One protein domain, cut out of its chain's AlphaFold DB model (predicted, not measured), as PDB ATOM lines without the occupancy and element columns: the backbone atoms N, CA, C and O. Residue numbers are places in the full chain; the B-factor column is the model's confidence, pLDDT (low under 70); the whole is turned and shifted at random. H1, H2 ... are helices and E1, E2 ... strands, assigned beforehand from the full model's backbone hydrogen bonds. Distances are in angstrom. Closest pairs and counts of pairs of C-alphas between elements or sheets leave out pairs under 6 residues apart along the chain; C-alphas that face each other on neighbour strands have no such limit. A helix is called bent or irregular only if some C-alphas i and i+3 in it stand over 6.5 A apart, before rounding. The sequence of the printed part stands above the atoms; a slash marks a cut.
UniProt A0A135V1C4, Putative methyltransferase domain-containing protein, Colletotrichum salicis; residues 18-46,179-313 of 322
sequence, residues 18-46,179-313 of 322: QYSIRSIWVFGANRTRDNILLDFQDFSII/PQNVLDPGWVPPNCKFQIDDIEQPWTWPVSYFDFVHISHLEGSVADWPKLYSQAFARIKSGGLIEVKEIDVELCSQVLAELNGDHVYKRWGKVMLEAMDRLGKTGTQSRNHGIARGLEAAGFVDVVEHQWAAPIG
ATOM      1  N   GLN A  18      55.769 150.532 286.259       29.92
ATOM      2  CA  GLN A  18      57.137 151.007 286.323       29.92
ATOM      3  C   GLN A  18      57.978 149.921 286.969       29.92
ATOM      4  O   GLN A  18      57.659 149.433 288.056       29.92
ATOM      5  N   TYR A  19      59.088 149.634 286.318       36.19
ATOM      6  CA  TYR A  19      60.244 149.027 286.945       36.19
ATOM      7  C   TYR A  19      61.194 150.137 287.339       36.19
ATOM      8  O   TYR A  19      61.025 151.299 286.967       36.19
ATOM      9  N   SER A  20      62.200 149.772 288.101       24.89
ATOM     10  CA  SER A  20      63.377 150.587 288.271       24.89
ATOM     11  C   SER A  20      64.536 149.710 287.848       24.89
ATOM     12  O   SER A  20      65.003 148.943 288.679       24.89
ATOM     13  N   ILE A  21      65.008 149.807 286.600       27.66
ATOM     14  CA  ILE A  21      66.417 149.450 286.391       27.66
ATOM     15  C   ILE A  21      67.192 150.495 287.176       27.66
ATOM     16  O   ILE A  21      66.978 151.688 286.965       27.66
ATOM     17  N   ARG A  22      67.996 150.065 288.145       30.41
ATOM     18  CA  ARG A  22      68.932 150.953 288.834       30.41
ATOM     19  C   ARG A  22      70.314 150.688 288.284       30.41
ATOM     20  O   ARG A  22      70.862 149.643 288.599       30.41
ATOM     21  N   SER A  23      70.860 151.584 287.461       28.16
ATOM     22  CA  SER A  23      72.291 151.527 287.130       28.16
ATOM     23  C   SER A  23      73.028 152.510 288.009       28.16
ATOM     24  O   SER A  23      72.611 153.673 288.087       28.16
ATOM     25  N   ILE A  24      74.133 152.079 288.603       31.34
ATOM     26  CA  ILE A  24      74.982 152.971 289.378       31.34
ATOM     27  C   ILE A  24      76.364 153.151 288.747       31.34
ATOM     28  O   ILE A  24      76.992 152.166 288.378       31.34
ATOM     29  N   TRP A  25      76.828 154.400 288.645       30.86
ATOM     30  CA  TRP A  25      78.205 154.757 288.289       30.86
ATOM     31  C   TRP A  25      79.049 155.050 289.518       30.86
ATOM     32  O   TRP A  25      78.516 155.509 290.517       30.86
ATOM     33  N   VAL A  26      80.363 154.900 289.381       28.05
ATOM     34  CA  VAL A  26      81.419 155.345 290.306       28.05
ATOM     35  C   VAL A  26      82.570 155.854 289.427       28.05
ATOM     36  O   VAL A  26      82.872 155.184 288.448       28.05
ATOM     37  N   PHE A  27      83.213 156.997 289.703       26.92
ATOM     38  CA  PHE A  27      84.383 157.508 288.948       26.92
ATOM     39  C   PHE A  27      85.628 157.761 289.834       26.92
ATOM     40  O   PHE A  27      85.508 158.157 290.985       26.92
ATOM     41  N   GLY A  28      86.831 157.616 289.238       24.30
ATOM     42  CA  GLY A  28      88.086 158.332 289.585       24.30
ATOM     43  C   GLY A  28      89.285 157.457 290.022       24.30
ATOM     44  O   GLY A  28      89.149 156.711 290.980       24.30
ATOM     45  N   ALA A  29      90.517 157.504 289.463       24.92
ATOM     46  CA  ALA A  29      91.133 158.330 288.413       24.92
ATOM     47  C   ALA A  29      92.382 157.672 287.732       24.92
ATOM     48  O   ALA A  29      93.287 157.186 288.397       24.92
ATOM     49  N   ASN A  30      92.453 157.787 286.396       28.25
ATOM     50  CA  ASN A  30      93.609 157.991 285.492       28.25
ATOM     51  C   ASN A  30      94.917 157.147 285.614       28.25
ATOM     52  O   ASN A  30      95.904 157.622 286.175       28.25
ATOM     53  N   ARG A  31      95.003 156.000 284.908       24.20
ATOM     54  CA  ARG A  31      95.945 155.728 283.779       24.20
ATOM     55  C   ARG A  31      95.953 154.249 283.331       24.20
ATOM     56  O   ARG A  31      96.261 153.362 284.110       24.20
ATOM     57  N   THR A  32      95.781 154.081 282.014       28.70
ATOM     58  CA  THR A  32      96.306 153.040 281.097       28.70
ATOM     59  C   THR A  32      96.073 151.548 281.385       28.70
ATOM     60  O   THR A  32      96.865 150.927 282.081       28.70
ATOM     61  N   ARG A  33      95.095 151.021 280.625       30.23
ATOM     62  CA  ARG A  33      95.036 149.756 279.853       30.23
ATOM     63  C   ARG A  33      95.426 148.456 280.567       30.23
ATOM     64  O   ARG A  33      96.606 148.181 280.732       30.23
ATOM     65  N   ASP A  34      94.413 147.637 280.858       27.55
ATOM     66  CA  ASP A  34      94.126 146.356 280.179       27.55
ATOM     67  C   ASP A  34      92.792 145.797 280.725       27.55
ATOM     68  O   ASP A  34      92.772 145.133 281.753       27.55
ATOM     69  N   ASN A  35      91.661 146.089 280.065       30.42
ATOM     70  CA  ASN A  35      90.326 145.778 280.598       30.42
ATOM     71  C   ASN A  35      89.975 144.287 280.424       30.42
ATOM     72  O   ASN A  35      89.870 143.801 279.295       30.42
ATOM     73  N   ILE A  36      89.715 143.591 281.533       29.34
ATOM     74  CA  ILE A  36      89.017 142.298 281.560       29.34
ATOM     75  C   ILE A  36      87.557 142.576 281.927       29.34
ATOM     76  O   ILE A  36      87.287 143.114 282.997       29.34
ATOM     77  N   LEU A  37      86.633 142.223 281.030       30.59
ATOM     78  CA  LEU A  37      85.203 142.159 281.320       30.59
ATOM     79  C   LEU A  37      84.936 140.792 281.956       30.59
ATOM     80  O   LEU A  37      85.070 139.771 281.281       30.59
ATOM     81  N   LEU A  38      84.603 140.770 283.245       28.94
ATOM     82  CA  LEU A  38      83.900 139.629 283.820       28.94
ATOM     83  C   LEU A  38      82.410 139.899 283.664       28.94
ATOM     84  O   LEU A  38      81.852 140.734 284.373       28.94
ATOM     85  N   ASP A  39      81.816 139.241 282.676       28.59
ATOM     86  CA  ASP A  39      80.372 139.155 282.527       28.59
ATOM     87  C   ASP A  39      79.924 137.882 283.250       28.59
ATOM     88  O   ASP A  39      80.174 136.767 282.785       28.59
ATOM     89  N   PHE A  40      79.349 138.046 284.439       28.86
ATOM     90  CA  PHE A  40      78.678 136.956 285.135       28.86
ATOM     91  C   PHE A  40      77.264 136.855 284.565       28.86
ATOM     92  O   PHE A  40      76.311 137.372 285.142       28.86
ATOM     93  N   GLN A  41      77.139 136.223 283.397       27.00
ATOM     94  CA  GLN A  41      75.836 135.867 282.842       27.00
ATOM     95  C   GLN A  41      75.297 134.619 283.537       27.00
ATOM     96  O   GLN A  41      75.314 133.534 282.965       27.00
ATOM     97  N   ASP A  42      74.785 134.780 284.752       25.31
ATOM     98  CA  ASP A  42      73.776 133.856 285.262       25.31
ATOM     99  C   ASP A  42      72.403 134.481 285.001       25.31
ATOM    100  O   ASP A  42      71.845 135.233 285.797       25.31
ATOM    101  N   PHE A  43      71.879 134.196 283.807       27.81
ATOM    102  CA  PHE A  43      70.536 134.573 283.382       27.81
ATOM    103  C   PHE A  43      69.487 134.002 284.340       27.81
ATOM    104  O   PHE A  43      69.249 132.794 284.374       27.81
ATOM    105  N   SER A  44      68.810 134.873 285.085       26.16
ATOM    106  CA  SER A  44      67.453 134.602 285.573       26.16
ATOM    107  C   SER A  44      66.784 135.897 286.035       26.16
ATOM    108  O   SER A  44      66.876 136.273 287.198       26.16
ATOM    109  N   ILE A  45      66.087 136.591 285.126       27.44
ATOM    110  CA  ILE A  45      65.019 137.520 285.524       27.44
ATOM    111  C   ILE A  45      63.720 137.154 284.811       27.44
ATOM    112  O   ILE A  45      63.480 137.489 283.655       27.44
ATOM    113  N   ILE A  46      62.873 136.464 285.577       25.62
ATOM    114  CA  ILE A  46      61.472 136.795 285.871       25.62
ATOM    115  C   ILE A  46      60.770 137.613 284.777       25.62
ATOM    116  O   ILE A  46      60.675 138.826 284.903       25.62
ATOM    117  N   PRO A 179      84.873 149.254 277.110       50.81
ATOM    118  CA  PRO A 179      85.675 148.064 276.881       50.81
ATOM    119  C   PRO A 179      85.665 147.775 275.383       50.81
ATOM    120  O   PRO A 179      84.613 147.682 274.757       50.81
ATOM    121  N   GLN A 180      86.853 147.702 274.785       42.81
ATOM    122  CA  GLN A 180      86.991 147.604 273.329       42.81
ATOM    123  C   GLN A 180      86.522 146.261 272.755       42.81
ATOM    124  O   GLN A 180      86.539 146.089 271.542       42.81
ATOM    125  N   ASN A 181      86.096 145.328 273.606       44.41
ATOM    126  CA  ASN A 181      85.739 143.972 273.226       44.41
ATOM    127  C   ASN A 181      84.420 143.608 273.902       44.41
ATOM    128  O   ASN A 181      84.407 143.170 275.052       44.41
ATOM    129  N   VAL A 182      83.329 143.827 273.181       42.09
ATOM    130  CA  VAL A 182      81.987 143.427 273.596       42.09
ATOM    131  C   VAL A 182      81.446 142.424 272.570       42.09
ATOM    132  O   VAL A 182      81.818 142.485 271.400       42.09
ATOM    133  N   LEU A 183      80.681 141.448 273.059       41.69
ATOM    134  CA  LEU A 183      80.322 140.164 272.441       41.69
ATOM    135  C   LEU A 183      79.583 140.266 271.076       41.69
ATOM    136  O   LEU A 183      78.765 141.161 270.893       41.69
ATOM    137  N   ASP A 184      79.808 139.291 270.176       40.16
ATOM    138  CA  ASP A 184      79.004 138.965 268.971       40.16
ATOM    139  C   ASP A 184      78.775 137.423 268.956       40.16
ATOM    140  O   ASP A 184      79.749 136.688 269.169       40.16
ATOM    141  N   PRO A 185      77.550 136.874 268.766       47.72
ATOM    142  CA  PRO A 185      77.180 135.508 269.194       47.72
ATOM    143  C   PRO A 185      77.803 134.337 268.415       47.72
ATOM    144  O   PRO A 185      77.470 133.182 268.671       47.72
ATOM    145  N   GLY A 186      78.680 134.588 267.442       45.31
ATOM    146  CA  GLY A 186      79.283 133.535 266.615       45.31
ATOM    147  C   GLY A 186      80.705 133.135 267.009       45.31
ATOM    148  O   GLY A 186      81.189 132.088 266.573       45.31
ATOM    149  N   TRP A 187      81.404 133.965 267.789       47.06
ATOM    150  CA  TRP A 187      82.835 133.807 268.037       47.06
ATOM    151  C   TRP A 187      83.234 134.400 269.388       47.06
ATOM    152  O   TRP A 187      83.078 135.595 269.617       47.06
ATOM    153  N   VAL A 188      83.789 133.566 270.270       52.00
ATOM    154  CA  VAL A 188      84.356 134.018 271.546       52.00
ATOM    155  C   VAL A 188      85.657 134.769 271.256       52.00
ATOM    156  O   VAL A 188      86.598 134.155 270.738       52.00
ATOM    157  N   PRO A 189      85.759 136.067 271.592       56.31
ATOM    158  CA  PRO A 189      87.009 136.787 271.436       56.31
ATOM    159  C   PRO A 189      88.128 136.129 272.249       56.31
ATOM    160  O   PRO A 189      87.883 135.690 273.371       56.31
ATOM    161  N   PRO A 190      89.382 136.094 271.763       60.75
ATOM    162  CA  PRO A 190      90.499 135.471 272.475       60.75
ATOM    163  C   PRO A 190      90.790 136.140 273.827       60.75
ATOM    164  O   PRO A 190      91.505 135.582 274.655       60.75
ATOM    165  N   ASN A 191      90.253 137.341 274.049       66.38
ATOM    166  CA  ASN A 191      90.341 138.088 275.298       66.38
ATOM    167  C   ASN A 191      89.118 137.895 276.220       66.38
ATOM    168  O   ASN A 191      89.022 138.595 277.226       66.38
ATOM    169  N   CYS A 192      88.184 137.007 275.878       63.25
ATOM    170  CA  CYS A 192      87.040 136.644 276.706       63.25
ATOM    171  C   CYS A 192      87.300 135.282 277.355       63.25
ATOM    172  O   CYS A 192      87.763 134.341 276.705       63.25
ATOM    173  N   LYS A 193      87.039 135.188 278.657       61.66
ATOM    174  CA  LYS A 193      87.171 133.954 279.429       61.66
ATOM    175  C   LYS A 193      85.894 133.762 280.223       61.66
ATOM    176  O   LYS A 193      85.505 134.660 280.961       61.66
ATOM    177  N   PHE A 194      85.287 132.593 280.082       69.31
ATOM    178  CA  PHE A 194      84.135 132.197 280.879       69.31
ATOM    179  C   PHE A 194      84.615 131.423 282.098       69.31
ATOM    180  O   PHE A 194      85.497 130.566 281.986       69.31
ATOM    181  N   GLN A 195      84.034 131.730 283.250       61.38
ATOM    182  CA  GLN A 195      84.287 131.025 284.493       61.38
ATOM    183  C   GLN A 195      82.948 130.708 285.143       61.38
ATOM    184  O   GLN A 195      82.094 131.580 285.258       61.38
ATOM    185  N   ILE A 196      82.788 129.455 285.557       68.00
ATOM    186  CA  ILE A 196      81.681 129.030 286.408       68.00
ATOM    187  C   ILE A 196      82.206 129.120 287.836       68.00
ATOM    188  O   ILE A 196      83.196 128.461 288.160       68.00
ATOM    189  N   ASP A 197      81.601 129.973 288.652       68.38
ATOM    190  CA  ASP A 197      81.996 130.173 290.043       68.38
ATOM    191  C   ASP A 197      80.798 130.648 290.871       68.38
ATOM    192  O   ASP A 197      79.888 131.284 290.341       68.38
ATOM    193  N   ASP A 198      80.811 130.365 292.171       76.19
ATOM    194  CA  ASP A 198      79.829 130.918 293.107       76.19
ATOM    195  C   ASP A 198      80.319 132.290 293.583       76.19
ATOM    196  O   ASP A 198      81.300 132.416 294.323       76.19
ATOM    197  N   ILE A 199      79.602 133.335 293.172       82.31
ATOM    198  CA  ILE A 199      79.969 134.725 293.436       82.31
ATOM    199  C   ILE A 199      80.020 135.073 294.936       82.31
ATOM    200  O   ILE A 199      80.686 136.042 295.323       82.31
ATOM    201  N   GLU A 200      79.344 134.296 295.791       82.25
ATOM    202  CA  GLU A 200      79.316 134.501 297.242       82.25
ATOM    203  C   GLU A 200      80.551 133.933 297.958       82.25
ATOM    204  O   GLU A 200      80.828 134.295 299.116       82.25
ATOM    205  N   GLN A 201      81.321 133.073 297.284       84.62
ATOM    206  CA  GLN A 201      82.569 132.534 297.815       84.62
ATOM    207  C   GLN A 201      83.692 133.578 297.806       84.62
ATOM    208  O   GLN A 201      83.604 134.618 297.144       84.62
ATOM    209  N   PRO A 202      84.768 133.351 298.583       89.38
ATOM    210  CA  PRO A 202      85.950 134.193 298.530       89.38
ATOM    211  C   PRO A 202      86.521 134.302 297.111       89.38
ATOM    212  O   PRO A 202      86.990 133.312 296.556       89.38
ATOM    213  N   TRP A 203      86.546 135.510 296.541       85.88
ATOM    214  CA  TRP A 203      87.107 135.709 295.200       85.88
ATOM    215  C   TRP A 203      88.605 135.388 295.192       85.88
ATOM    216  O   TRP A 203      89.387 136.008 295.927       85.88
ATOM    217  N   THR A 204      88.996 134.452 294.326       84.50
ATOM    218  CA  THR A 204      90.369 133.933 294.182       84.50
ATOM    219  C   THR A 204      91.287 134.852 293.371       84.50
ATOM    220  O   THR A 204      92.502 134.656 293.335       84.50
ATOM    221  N   TRP A 205      90.724 135.894 292.759       85.12
ATOM    222  CA  TRP A 205      91.463 136.908 292.019       85.12
ATOM    223  C   TRP A 205      92.364 137.755 292.929       85.12
ATOM    224  O   TRP A 205      91.974 138.068 294.064       85.12
ATOM    225  N   PRO A 206      93.542 138.184 292.437       89.44
ATOM    226  CA  PRO A 206      94.399 139.109 293.165       89.44
ATOM    227  C   PRO A 206      93.672 140.402 293.552       89.44
ATOM    228  O   PRO A 206      92.755 140.859 292.873       89.44
ATOM    229  N   VAL A 207      94.123 141.024 294.638       92.69
ATOM    230  CA  VAL A 207      93.706 142.384 295.011       92.69
ATOM    231  C   VAL A 207      94.093 143.350 293.887       92.69
ATOM    232  O   VAL A 207      95.168 143.202 293.302       92.69
ATOM    233  N   SER A 208      93.249 144.345 293.601       91.31
ATOM    234  CA  SER A 208      93.489 145.341 292.542       91.31
ATOM    235  C   SER A 208      93.773 144.724 291.163       91.31
ATOM    236  O   SER A 208      94.751 145.073 290.498       91.31
ATOM    237  N   TYR A 209      92.932 143.787 290.734       84.38
ATOM    238  CA  TYR A 209      93.079 143.049 289.481       84.38
ATOM    239  C   TYR A 209      92.203 143.596 288.347       84.38
ATOM    240  O   TYR A 209      92.698 143.779 287.235       84.38
ATOM    241  N   PHE A 210      90.932 143.903 288.617       84.81
ATOM    242  CA  PHE A 210      89.975 144.347 287.600       84.81
ATOM    243  C   PHE A 210      89.979 145.862 287.417       84.81
ATOM    244  O   PHE A 210      90.047 146.620 288.383       84.81
ATOM    245  N   ASP A 211      89.845 146.307 286.173       80.31
ATOM    246  CA  ASP A 211      89.568 147.709 285.838       80.31
ATOM    247  C   ASP A 211      88.062 148.002 285.859       80.31
ATOM    248  O   ASP A 211      87.652 149.137 286.090       80.31
ATOM    249  N   PHE A 212      87.236 146.976 285.638       84.31
ATOM    250  CA  PHE A 212      85.785 147.081 285.611       84.31
ATOM    251  C   PHE A 212      85.136 145.810 286.158       84.31
ATOM    252  O   PHE A 212      85.538 144.705 285.795       84.31
ATOM    253  N   VAL A 213      84.125 145.972 287.008       85.00
ATOM    254  CA  VAL A 213      83.237 144.888 287.443       85.00
ATOM    255  C   VAL A 213      81.815 145.249 287.050       85.00
ATOM    256  O   VAL A 213      81.308 146.303 287.436       85.00
ATOM    257  N   HIS A 214      81.169 144.357 286.307       84.75
ATOM    258  CA  HIS A 214      79.753 144.460 286.003       84.75
ATOM    259  C   HIS A 214      78.985 143.419 286.811       84.75
ATOM    260  O   HIS A 214      79.361 142.250 286.834       84.75
ATOM    261  N   ILE A 215      77.930 143.853 287.494       84.25
ATOM    262  CA  ILE A 215      76.982 142.973 288.172       84.25
ATOM    263  C   ILE A 215      75.622 143.260 287.569       84.25
ATOM    264  O   ILE A 215      75.192 144.414 287.528       84.25
ATOM    265  N   SER A 216      74.953 142.223 287.093       81.25
ATOM    266  CA  SER A 216      73.660 142.383 286.467       81.25
ATOM    267  C   SER A 216      72.764 141.215 286.814       81.25
ATOM    268  O   SER A 216      73.206 140.072 286.756       81.25
ATOM    269  N   HIS A 217      71.508 141.518 287.132       73.75
ATOM    270  CA  HIS A 217      70.450 140.526 287.260       73.75
ATOM    271  C   HIS A 217      70.676 139.475 288.376       73.75
ATOM    272  O   HIS A 217      70.323 138.309 288.209       73.75
ATOM    273  N   LEU A 218      71.237 139.873 289.527       80.31
ATOM    274  CA  LEU A 218      71.495 138.989 290.678       80.31
ATOM    275  C   LEU A 218      70.562 139.219 291.889       80.31
ATOM    276  O   LEU A 218      70.736 138.578 292.934       80.31
ATOM    277  N   GLU A 219      69.579 140.119 291.800       80.19
ATOM    278  CA  GLU A 219      68.547 140.315 292.830       80.19
ATOM    279  C   GLU A 219      67.842 138.984 293.164       80.19
ATOM    280  O   GLU A 219      67.345 138.275 292.293       80.19
ATOM    281  N   GLY A 220      67.795 138.621 294.451       79.56
ATOM    282  CA  GLY A 220      67.245 137.333 294.890       79.56
ATOM    283  C   GLY A 220      68.188 136.129 294.749       79.56
ATOM    284  O   GLY A 220      67.826 135.049 295.216       79.56
ATOM    285  N   SER A 221      69.396 136.302 294.204       80.44
ATOM    286  CA  SER A 221      70.413 135.241 294.074       80.44
ATOM    287  C   SER A 221      71.563 135.368 295.081       80.44
ATOM    288  O   SER A 221      72.254 134.386 295.355       80.44
ATOM    289  N   VAL A 222      71.728 136.538 295.704       84.19
ATOM    290  CA  VAL A 222      72.793 136.836 296.682       84.19
ATOM    291  C   VAL A 222      72.219 136.936 298.099       84.19
ATOM    292  O   VAL A 222      71.219 137.622 298.335       84.19
ATOM    293  N   ALA A 223      72.845 136.258 299.062       87.69
ATOM    294  CA  ALA A 223      72.494 136.339 300.477       87.69
ATOM    295  C   ALA A 223      73.115 137.579 301.140       87.69
ATOM    296  O   ALA A 223      72.412 138.313 301.835       87.69
ATOM    297  N   ASP A 224      74.405 137.842 300.891       92.00
ATOM    298  CA  ASP A 224      75.176 138.924 301.531       92.00
ATOM    299  C   ASP A 224      75.771 139.913 300.509       92.00
ATOM    300  O   ASP A 224      76.927 139.819 300.079       92.00
ATOM    301  N   TRP A 225      74.964 140.906 300.130       93.06
ATOM    302  CA  TRP A 225      75.376 141.992 299.235       93.06
ATOM    303  C   TRP A 225      76.528 142.854 299.779       93.06
ATOM    304  O   TRP A 225      77.458 143.130 299.017       93.06
ATOM    305  N   PRO A 226      76.544 143.277 301.063       95.00
ATOM    306  CA  PRO A 226      77.686 143.994 301.631       95.00
ATOM    307  C   PRO A 226      79.012 143.244 301.490       95.00
ATOM    308  O   PRO A 226      80.030 143.851 301.134       95.00
ATOM    309  N   LYS A 227      79.015 141.925 301.725       95.50
ATOM    310  CA  LYS A 227      80.192 141.086 301.485       95.50
ATOM    311  C   LYS A 227      80.576 141.123 300.012       95.50
ATOM    312  O   LYS A 227      81.735 141.412 299.721       95.50
ATOM    313  N   LEU A 228      79.631 140.898 299.096       91.94
ATOM    314  CA  LEU A 228      79.888 140.924 297.654       91.94
ATOM    315  C   LEU A 228      80.528 142.249 297.203       91.94
ATOM    316  O   LEU A 228      81.574 142.235 296.556       91.94
ATOM    317  N   TYR A 229      79.978 143.393 297.616       95.25
ATOM    318  CA  TYR A 229      80.552 144.701 297.283       95.25
ATOM    319  C   TYR A 229      81.931 144.917 297.902       95.25
ATOM    320  O   TYR A 229      82.811 145.463 297.240       95.25
ATOM    321  N   SER A 230      82.160 144.446 299.129       95.69
ATOM    322  CA  SER A 230      83.482 144.513 299.766       95.69
ATOM    323  C   SER A 230      84.518 143.671 299.013       95.69
ATOM    324  O   SER A 230      85.674 144.077 298.868       95.69
ATOM    325  N   GLN A 231      84.117 142.503 298.496       93.56
ATOM    326  CA  GLN A 231      84.985 141.679 297.655       93.56
ATOM    327  C   GLN A 231      85.308 142.384 296.342       93.56
ATOM    328  O   GLN A 231      86.489 142.497 296.009       93.56
ATOM    329  N   ALA A 232      84.290 142.905 295.653       92.56
ATOM    330  CA  ALA A 232      84.465 143.657 294.418       92.56
ATOM    331  C   ALA A 232      85.395 144.860 294.629       92.56
ATOM    332  O   ALA A 232      86.373 145.005 293.900       92.56
ATOM    333  N   PHE A 233      85.177 145.649 295.684       94.62
ATOM    334  CA  PHE A 233      86.014 146.801 296.026       94.62
ATOM    335  C   PHE A 233      87.489 146.420 296.194       94.62
ATOM    336  O   PHE A 233      88.367 147.070 295.635       94.62
ATOM    337  N   ALA A 234      87.780 145.323 296.897       93.44
ATOM    338  CA  ALA A 234      89.154 144.859 297.080       93.44
ATOM    339  C   ALA A 234      89.815 144.360 295.779       93.44
ATOM    340  O   ALA A 234      91.042 144.350 295.679       93.44
ATOM    341  N   ARG A 235      89.043 143.897 294.788       91.12
ATOM    342  CA  ARG A 235      89.585 143.348 293.529       91.12
ATOM    343  C   ARG A 235      89.593 144.362 292.397       91.12
ATOM    344  O   ARG A 235      90.259 144.118 291.397       91.12
ATOM    345  N   ILE A 236      88.924 145.495 292.553       86.81
ATOM    346  CA  ILE A 236      88.983 146.596 291.600       86.81
ATOM    347  C   ILE A 236      90.234 147.433 291.872       86.81
ATOM    348  O   ILE A 236      90.579 147.741 293.013       86.81
ATOM    349  N   LYS A 237      90.961 147.777 290.810       87.69
ATOM    350  CA  LYS A 237      92.106 148.691 290.873       87.69
ATOM    351  C   LYS A 237      91.654 150.063 291.364       87.69
ATOM    352  O   LYS A 237      90.542 150.501 291.088       87.69
ATOM    353  N   SER A 238      92.551 150.808 292.008       87.75
ATOM    354  CA  SER A 238      92.297 152.233 292.249       87.75
ATOM    355  C   SER A 238      92.052 152.934 290.907       87.75
ATOM    356  O   SER A 238      92.890 152.854 290.011       87.75
ATOM    357  N   GLY A 239      90.892 153.571 290.752       83.06
ATOM    358  CA  GLY A 239      90.457 154.144 289.476       83.06
ATOM    359  C   GLY A 239      89.566 153.272 288.604       83.06
ATOM    360  O   GLY A 239      89.050 153.786 287.614       83.06
ATOM    361  N   GLY A 240      89.365 152.005 288.965       80.81
ATOM    362  CA  GLY A 240      88.437 151.122 288.275       80.81
ATOM    363  C   GLY A 240      86.973 151.423 288.596       80.81
ATOM    364  O   GLY A 240      86.651 152.176 289.516       80.81
ATOM    365  N   LEU A 241      86.086 150.835 287.800       82.50
ATOM    366  CA  LEU A 241      84.656 151.116 287.813       82.50
ATOM    367  C   LEU A 241      83.870 149.885 288.277       82.50
ATOM    368  O   LEU A 241      84.254 148.744 288.016       82.50
ATOM    369  N   ILE A 242      82.737 150.127 288.925       87.88
ATOM    370  CA  ILE A 242      81.717 149.107 289.154       87.88
ATOM    371  C   ILE A 242      80.397 149.607 288.586       87.88
ATOM    372  O   ILE A 242      80.031 150.762 288.797       87.88
ATOM    373  N   GLU A 243      79.704 148.741 287.857       86.50
ATOM    374  CA  GLU A 243      78.354 148.999 287.368       86.50
ATOM    375  C   GLU A 243      77.448 147.860 287.821       86.50
ATOM    376  O   GLU A 243      77.637 146.715 287.415       86.50
ATOM    377  N   VAL A 244      76.474 148.190 288.670       87.94
ATOM    378  CA  VAL A 244      75.455 147.255 289.155       87.94
ATOM    379  C   VAL A 244      74.131 147.609 288.493       87.94
ATOM    380  O   VAL A 244      73.723 148.771 288.562       87.94
ATOM    381  N   LYS A 245      73.480 146.629 287.864       85.00
ATOM    382  CA  LYS A 245      72.169 146.756 287.224       85.00
ATOM    383  C   LYS A 245      71.213 145.712 287.771       85.00
ATOM    384  O   LYS A 245      71.348 144.528 287.485       85.00
ATOM    385  N   GLU A 246      70.218 146.170 288.511       82.38
ATOM    386  CA  GLU A 246      69.213 145.284 289.096       82.38
ATOM    387  C   GLU A 246      67.800 145.767 288.806       82.38
ATOM    388  O   GLU A 246      67.567 146.954 288.534       82.38
ATOM    389  N   ILE A 247      66.865 144.822 288.901       76.44
ATOM    390  CA  ILE A 247      65.429 145.027 288.734       76.44
ATOM    391  C   ILE A 247      64.741 144.732 290.069       76.44
ATOM    392  O   ILE A 247      64.968 143.689 290.675       76.44
ATOM    393  N   ASP A 248      63.878 145.643 290.524       79.38
ATOM    394  CA  ASP A 248      63.050 145.396 291.713       79.38
ATOM    395  C   ASP A 248      62.029 144.286 291.430       79.38
ATOM    396  O   ASP A 248      61.297 144.322 290.437       79.38
ATOM    397  N   VAL A 249      61.952 143.325 292.347       75.06
ATOM    398  CA  VAL A 249      61.022 142.189 292.307       75.06
ATOM    399  C   VAL A 249      59.559 142.649 292.369       75.06
ATOM    400  O   VAL A 249      58.660 141.971 291.861       75.06
ATOM    401  N   GLU A 250      59.283 143.793 293.002       75.00
ATOM    402  CA  GLU A 250      57.926 144.321 293.110       75.00
ATOM    403  C   GLU A 250      57.602 145.350 292.037       75.00
ATOM    404  O   GLU A 250      58.154 146.446 291.960       75.00
ATOM    405  N   LEU A 251      56.574 145.014 291.268       71.12
ATOM    406  CA  LEU A 251      56.061 145.865 290.215       71.12
ATOM    407  C   LEU A 251      55.196 146.975 290.815       71.12
ATOM    408  O   LEU A 251      54.250 146.733 291.578       71.12
ATOM    409  N   CYS A 252      55.495 148.208 290.425       66.38
ATOM    410  CA  CYS A 252      54.753 149.392 290.836       66.38
ATOM    411  C   CYS A 252      54.027 149.993 289.634       66.38
ATOM    412  O   CYS A 252      54.439 149.769 288.505       66.38
ATOM    413  N   SER A 253      52.940 150.746 289.833       67.12
ATOM    414  CA  SER A 253      52.302 151.484 288.732       67.12
ATOM    415  C   SER A 253      52.705 152.957 288.757       67.12
ATOM    416  O   SER A 253      52.734 153.554 289.826       67.12
ATOM    417  N   GLN A 254      52.958 153.562 287.591       62.25
ATOM    418  CA  GLN A 254      53.179 155.014 287.478       62.25
ATOM    419  C   GLN A 254      51.891 155.840 287.582       62.25
ATOM    420  O   GLN A 254      51.939 157.049 287.792       62.25
ATOM    421  N   VAL A 255      50.742 155.221 287.301       62.31
ATOM    422  CA  VAL A 255      49.488 155.942 287.027       62.31
ATOM    423  C   VAL A 255      48.460 155.690 288.107       62.31
ATOM    424  O   VAL A 255      47.710 156.595 288.470       62.31
ATOM    425  N   LEU A 256      48.416 154.467 288.624       59.31
ATOM    426  CA  LEU A 256      47.543 154.141 289.734       59.31
ATOM    427  C   LEU A 256      48.278 154.451 291.034       59.31
ATOM    428  O   LEU A 256      49.371 153.942 291.264       59.31
ATOM    429  N   ALA A 257      47.651 155.284 291.869       59.00
ATOM    430  CA  ALA A 257      48.229 155.784 293.114       59.00
ATOM    431  C   ALA A 257      48.521 154.687 294.149       59.00
ATOM    432  O   ALA A 257      49.243 154.950 295.094       59.00
ATOM    433  N   GLU A 258      48.002 153.474 293.961       66.38
ATOM    434  CA  GLU A 258      48.421 152.239 294.622       66.38
ATOM    435  C   GLU A 258      47.637 151.094 293.967       66.38
ATOM    436  O   GLU A 258      46.442 151.220 293.689       66.38
ATOM    437  N   LEU A 259      48.299 149.973 293.676       70.69
ATOM    438  CA  LEU A 259      47.589 148.768 293.246       70.69
ATOM    439  C   LEU A 259      46.958 148.109 294.475       70.69
ATOM    440  O   LEU A 259      47.612 147.986 295.509       70.69
ATOM    441  N   ASN A 260      45.714 147.639 294.344       77.50
ATOM    442  CA  ASN A 260      45.063 146.832 295.378       77.50
ATOM    443  C   ASN A 260      45.970 145.646 295.780       77.50
ATOM    444  O   ASN A 260      46.601 145.035 294.919       77.50
ATOM    445  N   GLY A 261      46.010 145.292 297.067       73.31
ATOM    446  CA  GLY A 261      46.808 144.176 297.588       73.31
ATOM    447  C   GLY A 261      46.499 142.818 296.943       73.31
ATOM    448  O   GLY A 261      47.397 141.991 296.814       73.31
ATOM    449  N   ASP A 262      45.271 142.612 296.455       79.31
ATOM    450  CA  ASP A 262      44.885 141.389 295.731       79.31
ATOM    451  C   ASP A 262      45.292 141.392 294.245       79.31
ATOM    452  O   ASP A 262      45.180 140.369 293.553       79.31
ATOM    453  N   HIS A 263      45.786 142.526 293.733       80.81
ATOM    454  CA  HIS A 263      46.239 142.647 292.353       80.81
ATOM    455  C   HIS A 263      47.364 141.645 292.073       80.81
ATOM    456  O   HIS A 263      48.251 141.440 292.904       80.81
ATOM    457  N   VAL A 264      47.351 141.029 290.885       77.81
ATOM    458  CA  VAL A 264      48.289 139.951 290.517       77.81
ATOM    459  C   VAL A 264      49.752 140.340 290.754       77.81
ATOM    460  O   VAL A 264      50.499 139.565 291.335       77.81
ATOM    461  N   TYR A 265      50.123 141.579 290.433       74.44
ATOM    462  CA  TYR A 265      51.470 142.118 290.647       74.44
ATOM    463  C   TYR A 265      51.878 142.289 292.114       74.44
ATOM    464  O   TYR A 265      53.035 142.068 292.457       74.44
ATOM    465  N   LYS A 266      50.935 142.633 292.999       81.00
ATOM    466  CA  LYS A 266      51.210 142.718 294.439       81.00
ATOM    467  C   LYS A 266      51.309 141.329 295.064       81.00
ATOM    468  O   LYS A 266      52.207 141.082 295.866       81.00
ATOM    469  N   ARG A 267      50.447 140.394 294.643       82.06
ATOM    470  CA  ARG A 267      50.539 138.985 295.058       82.06
ATOM    471  C   ARG A 267      51.843 138.340 294.593       82.06
ATOM    472  O   ARG A 267      52.474 137.660 295.392       82.06
ATOM    473  N   TRP A 268      52.255 138.597 293.352       80.94
ATOM    474  CA  TRP A 268      53.536 138.149 292.803       80.94
ATOM    475  C   TRP A 268      54.710 138.616 293.664       80.94
ATOM    476  O   TRP A 268      55.423 137.778 294.210       80.94
ATOM    477  N   GLY A 269      54.854 139.934 293.862       80.69
ATOM    478  CA  GLY A 269      55.947 140.492 294.661       80.69
ATOM    479  C   GLY A 269      55.989 139.898 296.070       80.69
ATOM    480  O   GLY A 269      57.041 139.464 296.527       80.69
ATOM    481  N   LYS A 270      54.830 139.766 296.729       84.94
ATOM    482  CA  LYS A 270      54.740 139.136 298.054       84.94
ATOM    483  C   LYS A 270      55.256 137.692 298.060       84.94
ATOM    484  O   LYS A 270      56.045 137.344 298.931       84.94
ATOM    485  N   VAL A 271      54.794 136.859 297.124       85.56
ATOM    486  CA  VAL A 271      55.177 135.439 297.058       85.56
ATOM    487  C   VAL A 271      56.663 135.290 296.742       85.56
ATOM    488  O   VAL A 271      57.330 134.474 297.373       85.56
ATOM    489  N   MET A 272      57.189 136.090 295.813       81.44
ATOM    490  CA  MET A 272      58.603 136.036 295.438       81.44
ATOM    491  C   MET A 272      59.513 136.452 296.591       81.44
ATOM    492  O   MET A 272      60.463 135.739 296.895       81.44
ATOM    493  N   LEU A 273      59.193 137.546 297.285       85.25
ATOM    494  CA  LEU A 273      59.967 137.986 298.447       85.25
ATOM    495  C   LEU A 273      59.938 136.955 299.581       85.25
ATOM    496  O   LEU A 273      60.968 136.696 300.192       85.25
ATOM    497  N   GLU A 274      58.785 136.333 299.842       87.00
ATOM    498  CA  GLU A 274      58.675 135.259 300.835       87.00
ATOM    499  C   GLU A 274      59.492 134.021 300.434       87.00
ATOM    500  O   GLU A 274      60.110 133.382 301.285       87.00
ATOM    501  N   ALA A 275      59.521 133.674 299.146       83.06
ATOM    502  CA  ALA A 275      60.346 132.581 298.646       83.06
ATOM    503  C   ALA A 275      61.846 132.887 298.791       83.06
ATOM    504  O   ALA A 275      62.587 132.037 299.281       83.06
ATOM    505  N   MET A 276      62.279 134.097 298.431       82.50
ATOM    506  CA  MET A 276      63.672 134.541 298.567       82.50
ATOM    507  C   MET A 276      64.122 134.548 300.032       82.50
ATOM    508  O   MET A 276      65.178 134.004 300.342       82.50
ATOM    509  N   ASP A 277      63.285 135.051 300.944       85.44
ATOM    510  CA  ASP A 277      63.563 135.042 302.387       85.44
ATOM    511  C   ASP A 277      63.740 133.612 302.924       85.44
ATOM    512  O   ASP A 277      64.710 133.312 303.621       85.44
ATOM    513  N   ARG A 278      62.875 132.677 302.509       84.19
ATOM    514  CA  ARG A 278      63.004 131.251 302.863       84.19
ATOM    515  C   ARG A 278      64.264 130.598 302.294       84.19
ATOM    516  O   ARG A 278      64.768 129.652 302.897       84.19
ATOM    517  N   LEU A 279      64.755 131.076 301.152       79.12
ATOM    518  CA  LEU A 279      66.022 130.651 300.548       79.12
ATOM    519  C   LEU A 279      67.240 131.352 301.174       79.12
ATOM    520  O   LEU A 279      68.372 131.031 300.816       79.12
ATOM    521  N   GLY A 280      67.029 132.293 302.100       83.19
ATOM    522  CA  GLY A 280      68.094 133.092 302.703       83.19
ATOM    523  C   GLY A 280      68.729 134.084 301.726       83.19
ATOM    524  O   GLY A 280      69.891 134.442 301.898       83.19
ATOM    525  N   LYS A 281      67.997 134.499 300.686       84.69
ATOM    526  CA  LYS A 281      68.470 135.416 299.647       84.69
ATOM    527  C   LYS A 281      67.794 136.778 299.762       84.69
ATOM    528  O   LYS A 281      66.609 136.882 300.077       84.69
ATOM    529  N   THR A 282      68.544 137.839 299.477       84.25
ATOM    530  CA  THR A 282      68.038 139.212 299.560       84.25
ATOM    531  C   THR A 282      67.367 139.612 298.245       84.25
ATOM    532  O   THR A 282      68.044 139.745 297.230       84.25
ATOM    533  N   GLY A 283      66.048 139.840 298.286       81.94
ATOM    534  CA  GLY A 283      65.231 140.327 297.158       81.94
ATOM    535  C   GLY A 283      64.775 141.787 297.269       81.94
ATOM    536  O   GLY A 283      63.767 142.175 296.682       81.94
ATOM    537  N   THR A 284      65.437 142.580 298.115       88.19
ATOM    538  CA  THR A 284      65.100 144.000 298.337       88.19
ATOM    539  C   THR A 284      66.304 144.934 298.222       88.19
ATOM    540  O   THR A 284      66.242 146.082 298.668       88.19
ATOM    541  N   GLN A 285      67.398 144.472 297.619       86.31
ATOM    542  CA  GLN A 285      68.656 145.203 297.508       86.31
ATOM    543  C   GLN A 285      68.504 146.492 296.694       86.31
ATOM    544  O   GLN A 285      69.019 147.547 297.072       86.31
ATOM    545  N   SER A 286      67.745 146.442 295.603       85.12
ATOM    546  CA  SER A 286      67.413 147.605 294.772       85.12
ATOM    547  C   SER A 286      66.542 148.655 295.479       85.12
ATOM    548  O   SER A 286      66.449 149.797 295.019       85.12
ATOM    549  N   ARG A 287      65.929 148.350 296.629       86.38
ATOM    550  CA  ARG A 287      64.991 149.268 297.289       86.38
ATOM    551  C   ARG A 287      65.686 150.348 298.095       86.38
ATOM    552  O   ARG A 287      66.746 150.155 298.684       86.38
ATOM    553  N   ASN A 288      65.021 151.499 298.203       86.25
ATOM    554  CA  ASN A 288      65.445 152.610 299.055       86.25
ATOM    555  C   ASN A 288      66.912 153.022 298.832       86.25
ATOM    556  O   ASN A 288      67.589 153.283 299.819       86.25
ATOM    557  N   HIS A 289      67.424 153.057 297.597       88.69
ATOM    558  CA  HIS A 289      68.845 153.338 297.315       88.69
ATOM    559  C   HIS A 289      69.816 152.310 297.935       88.69
ATOM    560  O   HIS A 289      70.939 152.653 298.306       88.69
ATOM    561  N   GLY A 290      69.387 151.055 298.113       91.31
ATOM    562  CA  GLY A 290      70.173 150.012 298.778       91.31
ATOM    563  C   GLY A 290      71.477 149.678 298.053       91.31
ATOM    564  O   GLY A 290      72.508 149.559 298.711       91.31
ATOM    565  N   ILE A 291      71.462 149.651 296.718       91.44
ATOM    566  CA  ILE A 291      72.674 149.465 295.904       91.44
ATOM    567  C   ILE A 291      73.652 150.622 296.130       91.44
ATOM    568  O   ILE A 291      74.799 150.380 296.492       91.44
ATOM    569  N   ALA A 292      73.194 151.873 295.998       93.38
ATOM    570  CA  ALA A 292      74.039 153.053 296.186       93.38
ATOM    571  C   ALA A 292      74.680 153.066 297.580       93.38
ATOM    572  O   ALA A 292      75.901 153.113 297.698       93.38
ATOM    573  N   ARG A 293      73.872 152.898 298.635       95.31
ATOM    574  CA  ARG A 293      74.379 152.823 300.012       95.31
ATOM    575  C   ARG A 293      75.344 151.663 300.229       95.31
ATOM    576  O   ARG A 293      76.299 151.807 300.984       95.31
ATOM    577  N   GLY A 294      75.078 150.504 299.626       94.88
ATOM    578  CA  GLY A 294      75.942 149.332 299.739       94.88
ATOM    579  C   GLY A 294      77.313 149.569 299.113       94.88
ATOM    580  O   GLY A 294      78.328 149.217 299.711       94.88
ATOM    581  N   LEU A 295      77.347 150.223 297.950       94.94
ATOM    582  CA  LEU A 295      78.587 150.612 297.283       94.94
ATOM    583  C   LEU A 295      79.347 151.681 298.085       94.94
ATOM    584  O   LEU A 295      80.540 151.516 298.337       94.94
ATOM    585  N   GLU A 296      78.666 152.726 298.561       95.31
ATOM    586  CA  GLU A 296      79.270 153.751 299.427       95.31
ATOM    587  C   GLU A 296      79.871 153.133 300.699       95.31
ATOM    588  O   GLU A 296      81.001 153.441 301.076       95.31
ATOM    589  N   ALA A 297      79.144 152.214 301.342       96.50
ATOM    590  CA  ALA A 297      79.602 151.527 302.546       96.50
ATOM    591  C   ALA A 297      80.824 150.627 302.297       96.50
ATOM    592  O   ALA A 297      81.669 150.497 303.181       96.50
ATOM    593  N   ALA A 298      80.936 150.031 301.106       95.62
ATOM    594  CA  ALA A 298      82.108 149.252 300.705       95.62
ATOM    595  C   ALA A 298      83.344 150.127 300.411       95.62
ATOM    596  O   ALA A 298      84.460 149.611 300.395       95.62
ATOM    597  N   GLY A 299      83.158 151.439 300.223       93.94
ATOM    598  CA  GLY A 299      84.230 152.409 299.987       93.94
ATOM    599  C   GLY A 299      84.257 153.000 298.578       93.94
ATOM    600  O   GLY A 299      85.176 153.760 298.264       93.94
ATOM    601  N   PHE A 300      83.276 152.680 297.728       93.00
ATOM    602  CA  PHE A 300      83.141 153.324 296.425       93.00
ATOM    603  C   PHE A 300      82.739 154.797 296.578       93.00
ATOM    604  O   PHE A 300      82.031 155.182 297.508       93.00
ATOM    605  N   VAL A 301      83.203 155.627 295.646       91.44
ATOM    606  CA  VAL A 301      82.979 157.080 295.622       91.44
ATOM    607  C   VAL A 301      82.296 157.497 294.322       91.44
ATOM    608  O   VAL A 301      82.194 156.699 293.398       91.44
ATOM    609  N   ASP A 302      81.820 158.739 294.232       91.69
ATOM    610  CA  ASP A 302      81.173 159.268 293.021       91.69
ATOM    611  C   ASP A 302      79.992 158.408 292.527       91.69
ATOM    612  O   ASP A 302      79.798 158.214 291.327       91.69
ATOM    613  N   VAL A 303      79.206 157.898 293.481       91.44
ATOM    614  CA  VAL A 303      78.049 157.027 293.257       91.44
ATOM    615  C   VAL A 303      76.922 157.798 292.552       91.44
ATOM    616  O   VAL A 303      76.359 158.739 293.111       91.44
ATOM    617  N   VAL A 304      76.570 157.406 291.323       89.56
ATOM    618  CA  VAL A 304      75.477 158.012 290.531       89.56
ATOM    619  C   VAL A 304      74.424 156.969 290.237       89.56
ATOM    620  O   VAL A 304      74.725 156.036 289.521       89.56
ATOM    621  N   GLU A 305      73.186 157.148 290.682       88.06
ATOM    622  CA  GLU A 305      72.092 156.215 290.401       88.06
ATOM    623  C   GLU A 305      71.168 156.730 289.290       88.06
ATOM    624  O   GLU A 305      70.723 157.879 289.314       88.06
ATOM    625  N   HIS A 306      70.840 155.862 288.336       84.62
ATOM    626  CA  HIS A 306      69.796 156.086 287.338       84.62
ATOM    627  C   HIS A 306      68.627 155.163 287.610       84.62
ATOM    628  O   HIS A 306      68.844 154.023 287.985       84.62
ATOM    629  N   GLN A 307      67.405 155.638 287.384       81.56
ATOM    630  CA  GLN A 307      66.195 154.835 287.493       81.56
ATOM    631  C   GLN A 307      65.410 154.913 286.185       81.56
ATOM    632  O   GLN A 307      64.989 155.999 285.785       81.56
ATOM    633  N   TRP A 308      65.167 153.763 285.554       76.38
ATOM    634  CA  TRP A 308      64.340 153.675 284.346       76.38
ATOM    635  C   TRP A 308      63.072 152.878 284.566       76.38
ATOM    636  O   TRP A 308      63.085 151.836 285.215       76.38
ATOM    637  N   ALA A 309      62.001 153.356 283.938       70.88
ATOM    638  CA  ALA A 309      60.746 152.644 283.811       70.88
ATOM    639  C   ALA A 309      60.823 151.604 282.690       70.88
ATOM    640  O   ALA A 309      60.892 151.999 281.526       70.88
ATOM    641  N   ALA A 310      60.722 150.308 283.004       68.69
ATOM    642  CA  ALA A 310      60.341 149.350 281.963       68.69
ATOM    643  C   ALA A 310      58.850 149.423 281.657       68.69
ATOM    644  O   ALA A 310      58.049 149.616 282.570       68.69
ATOM    645  N   PRO A 311      58.458 149.230 280.395       64.06
ATOM    646  CA  PRO A 311      57.081 148.963 280.048       64.06
ATOM    647  C   PRO A 311      56.687 147.531 280.437       64.06
ATOM    648  O   PRO A 311      57.406 146.577 280.159       64.06
ATOM    649  N   ILE A 312      55.498 147.376 281.026       61.44
ATOM    650  CA  ILE A 312      54.811 146.077 281.125       61.44
ATOM    651  C   ILE A 312      53.716 146.041 280.075       61.44
ATOM    652  O   ILE A 312      52.681 146.693 280.232       61.44
ATOM    653  N   GLY A 313      53.932 145.260 279.021       61.81
ATOM    654  CA  GLY A 313      52.986 145.112 277.919       61.81
ATOM    655  C   GLY A 313      53.058 146.235 276.880       61.81
ATOM    656  O   GLY A 313      53.887 147.136 276.946       61.81
TER     657      GLY A 313
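This is residues 18 to 46 and 179 to 313 of the 322 residues of the protein "Putative methyltransferase domain-containing protein" of Colletotrichum salicis (UniProt A0A135V1C4). A small four-stranded sheet has two helices, H1 and H3, side by side over one face and no named helix on the other, while a third helix, H2, lies off beyond the end of E3, joined to the rest by loops. Long loop stretches, residues 26 to 46 and 179 to 209, make up much of the remainder. The printed part has 164 residues, with 67 of them, under half, in named elements: E1, E2, H1, E3, H2, H3 and E4 along the chain, a mixed class of helices and strands. The sheet is mixed, in the order E2, E3, E1, E4. The whole is compact, with a radius of gyration of the C-alphas of 17.3 A and spans of 53 by 39 by 31 A.

E1, residues 21 to 25, is an inner strand, antiparallel to the edge strand E4, residues 304 to 308, with N 25 and O 304 2.8 A apart, within hydrogen-bond range. E1 is also antiparallel to E3, residues 236 to 247, with N 22 and O 246 at 3.2 A. E2, residues 210 to 216, is the other edge strand and runs parallel to E3, with N 243 and O 213 at 2.9 A. E3 bends by 120 degrees at residue 239. E2, H1, residues 225 to 235, and E3 form a strand-helix-strand unit, two parallel neighbour strands with a helix between, with a right-handed crossover. H1 lies over E2 and E3 at a height over the sheet of 10.6 A. H2, residues 264 to 278, is not on the sheet and touches no helix. H3, residues 287 to 298, lies over E1 on the same face as H1, at a height of 9.6 A. H3 touches H1 with residues 294 to 298 alone; the closest C-alphas, of Ser 230 and Ala 298, are 5.0 A apart. The two helices run the same way at a steep tilt of 37 degrees, only just past shallow. E3, H2, H3 and E4 form a split unit, with E1 between its two strands, and its crossover is right-handed. Each O i to N i+4 pair is within hydrogen-bond range in H1 and H2, and 6 of 8 in H3.

E1 begins at C-alpha 21, (66.417, 149.450, 286.391). E3 measures 23.8 A from first to last C-alpha, H2 21.1 A and H3 17.5 A. H3 is irregular, with C-alphas 288 and 291 8.5 A apart. E4 ends at C-alpha 308, (64.340, 153.675, 284.346).

The C-alphas farthest apart, of Thr 32 and Asp 262, are 54.7 A apart. Residues 47 to 178 are not printed, and C-alphas 46 and 179 are 28.2 A apart across the cut. The link from E3 to H2 is long, at 16 residues. Mean pLDDT of the printed part is 70.2, with residues 18 to 46, 179 to 197, 252 to 258 and 310 to 313 under 70.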